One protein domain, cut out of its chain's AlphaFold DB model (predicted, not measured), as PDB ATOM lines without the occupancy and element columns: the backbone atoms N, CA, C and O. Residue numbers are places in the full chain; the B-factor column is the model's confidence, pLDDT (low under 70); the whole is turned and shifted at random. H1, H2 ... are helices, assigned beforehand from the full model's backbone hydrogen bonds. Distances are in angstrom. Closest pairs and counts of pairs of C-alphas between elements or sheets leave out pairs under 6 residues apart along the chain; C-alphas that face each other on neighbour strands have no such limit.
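AT A GLANCE: This is residues 67 to 109 of the 186 residues of an uncharacterized protein of Novosphingobium flavum (UniProt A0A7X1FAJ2). Two helices, H1 then H2, make an open corner across a tight link, and an unnamed tail, residues 94 to 109, loops out past the end of H2 and folds back beside it. Residues 67 to 74 of H1 stick out at one end, and residues 94 to 99 of the loop at the other. The printed part has 43 residues, two named helices and no named strand, and its class is all helix. It is only just loose, close to extended, with a radius of gyration of the C-alphas of 13.4 A and spans of 38 by 25 by 16 A.

HOW THE PARTS SIT: H1, residues 67 to 76, and H2, residues 80 to 93, are close but not clearly touching. Their closest C-alphas, those of Gly 75 and Ala 83, are 7.9 A apart. They run opposite ways at a steep tilt of 65 degrees. In H1 and H2 every O i to N i+4 pair is within hydrogen-bond range.

IN THESE COORDINATES: H1 begins at C-alpha 67, (21.001, -6.081, 47.748), and is 14.8 A long from first to last C-alpha. H2 is 20.2 A long and ends at C-alpha 93, (6.997, 5.236, 29.725).

THE WHOLE: The C-alphas farthest apart, of Asp 69 and Gly 98, are 37.9 A apart. The printed part has no cut. Its mean pLDDT is 77.4, with residues 67, 74, 76 and 105 to 106 under 70.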
ATOM      1  N   PRO A  67      21.848  -7.210  48.151       67.56
ATOM      2  CA  PRO A  67      21.001  -6.081  47.748       67.56
ATOM      3  C   PRO A  67      19.852  -6.474  46.811       67.56
ATOM      4  O   PRO A  67      18.793  -5.848  46.841       67.56
ATOM      5  N   ASP A  68      20.026  -7.536  46.030       73.69
ATOM      6  CA  ASP A  68      19.025  -8.029  45.086       73.69
ATOM      7  C   ASP A  68      17.836  -8.669  45.821       73.69
ATOM      8  O   ASP A  68      16.676  -8.404  45.501       73.69
ATOM      9  N   ASP A  69      18.113  -9.416  46.891       72.00
ATOM     10  CA  ASP A  69      17.098 -10.068  47.723       72.00
ATOM     11  C   ASP A  69      16.261  -9.041  48.491       72.00
ATOM     12  O   ASP A  69      15.052  -9.216  48.659       72.00
ATOM     13  N   ALA A  70      16.870  -7.922  48.890       71.50
ATOM     14  CA  ALA A  70      16.157  -6.814  49.519       71.50
ATOM     15  C   ALA A  70      15.148  -6.150  48.559       71.50
ATOM     16  O   ALA A  70      14.056  -5.757  48.981       71.50
ATOM     17  N   VAL A  71      15.465  -6.066  47.262       73.19
ATOM     18  CA  VAL A  71      14.565  -5.511  46.234       73.19
ATOM     19  C   VAL A  71      13.408  -6.467  45.936       73.19
ATOM     20  O   VAL A  71      12.258  -6.027  45.842       73.19
ATOM     21  N   ILE A  72      13.675  -7.773  45.850       71.12
ATOM     22  CA  ILE A  72      12.634  -8.793  45.646       71.12
ATOM     23  C   ILE A  72      11.710  -8.898  46.868       71.12
ATOM     24  O   ILE A  72      10.486  -8.900  46.713       71.12
ATOM     25  N   ALA A  73      12.271  -8.898  48.082       72.50
ATOM     26  CA  ALA A  73      11.504  -8.889  49.327       72.50
ATOM     27  C   ALA A  73      10.621  -7.638  49.433       72.50
ATOM     28  O   ALA A  73       9.441  -7.735  49.770       72.50
ATOM     29  N   SER A  74      11.147  -6.474  49.050       68.69
ATOM     30  CA  SER A  74      10.368  -5.234  48.995       68.69
ATOM     31  C   SER A  74       9.233  -5.308  47.969       68.69
ATOM     32  O   SER A  74       8.139  -4.817  48.232       68.69
ATOM     33  N   GLY A  75       9.448  -5.968  46.827       71.56
ATOM     34  CA  GLY A  75       8.420  -6.188  45.805       71.56
ATOM     35  C   GLY A  75       7.242  -7.047  46.277       71.56
ATOM     36  O   GLY A  75       6.107  -6.801  45.869       71.56
ATOM     37  N   LEU A  76       7.493  -8.009  47.169       69.50
ATOM     38  CA  LEU A  76       6.475  -8.892  47.755       69.50
ATOM     39  C   LEU A  76       5.639  -8.207  48.850       69.50
ATOM     40  O   LEU A  76       4.513  -8.624  49.108       69.50
ATOM     41  N   MET A  77       6.159  -7.132  49.454       77.00
ATOM     42  CA  MET A  77       5.464  -6.340  50.480       77.00
ATOM     43  C   MET A  77       4.560  -5.243  49.890       77.00
ATOM     44  O   MET A  77       3.851  -4.547  50.618       77.00
ATOM     45  N   ILE A  78       4.560  -5.075  48.565       78.94
ATOM     46  CA  ILE A  78       3.718  -4.102  47.870       78.94
ATOM     47  C   ILE A  78       2.358  -4.734  47.559       78.94
ATOM     48  O   ILE A  78       2.262  -5.823  46.997       78.94
ATOM     49  N   SER A  79       1.273  -4.014  47.864       82.88
ATOM     50  CA  SER A  79      -0.079  -4.488  47.544       82.88
ATOM     51  C   SER A  79      -0.255  -4.765  46.037       82.88
ATOM     52  O   SER A  79       0.285  -4.023  45.207       82.88
ATOM     53  N   PRO A  80      -1.094  -5.743  45.638       79.25
ATOM     54  CA  PRO A  80      -1.374  -6.032  44.228       79.25
ATOM     55  C   PRO A  80      -1.812  -4.794  43.430       79.25
ATOM     56  O   PRO A  80      -1.469  -4.636  42.258       79.25
ATOM     57  N   ALA A  81      -2.519  -3.871  44.085       79.00
ATOM     58  CA  ALA A  81      -2.956  -2.607  43.506       79.00
ATOM     59  C   ALA A  81      -1.802  -1.617  43.266       79.00
ATOM     60  O   ALA A  81      -1.789  -0.905  42.260       79.00
ATOM     61  N   ALA A  82      -0.829  -1.547  44.175       82.19
ATOM     62  CA  ALA A  82       0.366  -0.728  43.993       82.19
ATOM     63  C   ALA A  82       1.311  -1.339  42.939       82.19
ATOM     64  O   ALA A  82       1.788  -0.621  42.062       82.19
ATOM     65  N   ALA A  83       1.459  -2.666  42.914       80.31
ATOM     66  CA  ALA A  83       2.192  -3.373  41.865       80.31
ATOM     67  C   ALA A  83       1.548  -3.200  40.471       80.31
ATOM     68  O   ALA A  83       2.245  -3.047  39.468       80.31
ATOM     69  N   ALA A  84       0.214  -3.191  40.379       79.69
ATOM     70  CA  ALA A  84      -0.501  -2.897  39.133       79.69
ATOM     71  C   ALA A  84      -0.341  -1.432  38.690       79.69
ATOM     72  O   ALA A  84      -0.267  -1.161  37.493       79.69
ATOM     73  N   ARG A  85      -0.262  -0.481  39.632       81.94
ATOM     74  CA  ARG A  85       0.026   0.932  39.329       81.94
ATOM     75  C   ARG A  85       1.443   1.130  38.795       81.94
ATOM     76  O   ARG A  85       1.587   1.780  37.766       81.94
ATOM     77  N   ARG A  86       2.453   0.519  39.424       82.38
ATOM     78  CA  ARG A  86       3.851   0.567  38.958       82.38
ATOM     79  C   ARG A  86       4.000   0.011  37.537       82.38
ATOM     80  O   ARG A  86       4.520   0.702  36.674       82.38
ATOM     81  N   ARG A  87       3.424  -1.166  37.258       81.44
ATOM     82  CA  ARG A  87       3.440  -1.777  35.912       81.44
ATOM     83  C   ARG A  87       2.772  -0.920  34.836       81.44
ATOM     84  O   ARG A  87       3.223  -0.899  33.696       81.44
ATOM     85  N   ARG A  88       1.697  -0.201  35.177       79.81
ATOM     86  CA  ARG A  88       1.064   0.744  34.242       79.81
ATOM     87  C   ARG A  88       1.931   1.972  33.979       79.81
ATOM     88  O   ARG A  88       1.918   2.452  32.855       79.81
ATOM     89  N   ALA A  89       2.655   2.463  34.984       84.50
ATOM     90  CA  ALA A  89       3.565   3.595  34.825       84.50
ATOM     91  C   ALA A  89       4.739   3.236  33.901       84.50
ATOM     92  O   ALA A  89       4.941   3.903  32.894       84.50
ATOM     93  N   GLU A  90       5.410   2.113  34.160       83.50
ATOM     94  CA  GLU A  90       6.505   1.593  33.322       83.50
ATOM     95  C   GLU A  90       6.057   1.356  31.865       83.50
ATOM     96  O   GLU A  90       6.764   1.668  30.910       83.50
ATOM     97  N   CYS A  91       4.842   0.838  31.673       83.44
ATOM     98  CA  CYS A  91       4.258   0.628  30.348       83.44
ATOM     99  C   CYS A  91       3.843   1.941  29.653       83.44
ATOM    100  O   CYS A  91       3.854   2.031  28.429       83.44
ATOM    101  N   ALA A  92       3.500   2.988  30.404       80.62
ATOM    102  CA  ALA A  92       3.252   4.306  29.827       80.62
ATOM    103  C   ALA A  92       4.557   4.980  29.367       80.62
ATOM    104  O   ALA A  92       4.554   5.705  28.372       80.62
ATOM    105  N   GLU A  93       5.667   4.714  30.057       84.12
ATOM    106  CA  GLU A  93       6.997   5.236  29.725       84.12
ATOM    107  C   GLU A  93       7.603   4.598  28.471       84.12
ATOM    108  O   GLU A  93       8.372   5.244  27.763       84.12
ATOM    109  N   SER A  94       7.232   3.359  28.137       80.19
ATOM    110  CA  SER A  94       7.718   2.682  26.927       80.19
ATOM    111  C   SER A  94       7.117   3.225  25.622       80.19
ATOM    112  O   SER A  94       7.503   2.797  24.533       80.19
ATOM    113  N   ARG A  95       6.201   4.198  25.703       80.06
ATOM    114  CA  ARG A  95       5.539   4.805  24.548       80.06
ATOM    115  C   ARG A  95       6.501   5.655  23.719       80.06
ATOM    116  O   ARG A  95       6.918   6.736  24.127       80.06
ATOM    117  N   ARG A  96       6.770   5.222  22.486       82.94
ATOM    118  CA  ARG A  96       7.444   6.049  21.475       82.94
ATOM    119  C   ARG A  96       6.461   7.012  20.804       82.94
ATOM    120  O   ARG A  96       5.255   6.763  20.742       82.94
ATOM    121  N   GLN A  97       6.977   8.134  20.297       80.50
ATOM    122  CA  GLN A  97       6.169   9.104  19.552       80.50
ATOM    123  C   GLN A  97       5.554   8.417  18.325       80.50
ATOM    124  O   GLN A  97       6.273   7.882  17.488       80.50
ATOM    125  N   GLY A  98       4.223   8.409  18.249       78.62
ATOM    126  CA  GLY A  98       3.476   7.734  17.182       78.62
ATOM    127  C   GLY A  98       3.057   6.285  17.468       78.62
ATOM    128  O   GLY A  98       2.375   5.706  16.630       78.62
ATOM    129  N   GLU A  99       3.389   5.706  18.629       83.25
ATOM    130  CA  GLU A  99       2.968   4.351  19.027       83.25
ATOM    131  C   GLU A  99       1.849   4.383  20.088       83.25
ATOM    132  O   GLU A  99       1.769   5.291  20.928       83.25
ATOM    133  N   ILE A 100       0.962   3.384  20.039       76.75
ATOM    134  CA  ILE A 100      -0.114   3.162  21.012       76.75
ATOM    135  C   ILE A 100       0.278   1.962  21.875       76.75
ATOM    136  O   ILE A 100       0.294   0.834  21.391       76.75
ATOM    137  N   VAL A 101       0.561   2.201  23.156       79.06
ATOM    138  CA  VAL A 101       0.923   1.150  24.117       79.06
ATOM    139  C   VAL A 101      -0.289   0.817  24.990       79.06
ATOM    140  O   VAL A 101      -0.869   1.700  25.623       79.06
ATOM    141  N   VAL A 102      -0.697  -0.455  25.011       79.88
ATOM    142  CA  VAL A 102      -1.855  -0.937  25.782       79.88
ATOM    143  C   VAL A 102      -1.382  -1.552  27.095       79.88
ATOM    144  O   VAL A 102      -0.866  -2.665  27.131       79.88
ATOM    145  N   CYS A 103      -1.598  -0.832  28.195       77.75
ATOM    146  CA  CYS A 103      -1.163  -1.245  29.529       77.75
ATOM    147  C   CYS A 103      -2.289  -1.962  30.285       77.75
ATOM    148  O   CYS A 103      -2.978  -1.380  31.127       77.75
ATOM    149  N   GLY A 104      -2.492  -3.237  29.957       75.25
ATOM    150  CA  GLY A 104      -3.454  -4.133  30.603       75.25
ATOM    151  C   GLY A 104      -2.782  -5.363  31.215       75.25
ATOM    152  O   GLY A 104      -1.611  -5.634  30.964       75.25
ATOM    153  N   ALA A 105      -3.527  -6.127  32.020       69.44
ATOM    154  CA  ALA A 105      -3.128  -7.499  32.323       69.44
ATOM    155  C   ALA A 105      -3.378  -8.326  31.059       69.44
ATOM    156  O   ALA A 105      -4.528  -8.648  30.760       69.44
ATOM    157  N   ASP A 106      -2.329  -8.596  30.287       68.88
ATOM    158  CA  ASP A 106      -2.470  -9.385  29.069       68.88
ATOM    159  C   ASP A 106      -2.795 -10.833  29.449       68.88
ATOM    160  O   ASP A 106      -1.990 -11.519  30.080       68.88
ATOM    161  N   ARG A 107      -4.012 -11.283  29.128       71.56
ATOM    162  CA  ARG A 107      -4.388 -12.699  29.251       71.56
ATOM    163  C   ARG A 107      -4.187 -13.460  27.943       71.56
ATOM    164  O   ARG A 107      -4.375 -14.667  27.934       71.56
ATOM    165  N   GLY A 108      -3.795 -12.782  26.860       74.25
ATOM    166  CA  GLY A 108      -3.370 -13.404  25.607       74.25
ATOM    167  C   GLY A 108      -4.413 -14.276  24.905       74.25
ATOM    168  O   GLY A 108      -4.071 -14.940  23.931       74.25
ATOM    169  N   GLU A 109      -5.669 -14.287  25.357       77.62
ATOM    170  CA  GLU A 109      -6.716 -15.160  24.813       77.62
ATOM    171  C   GLU A 109      -7.008 -14.839  23.338       77.62
ATOM    172  O   GLU A 109      -7.307 -15.725  22.551       77.62
TER     173      GLU A 109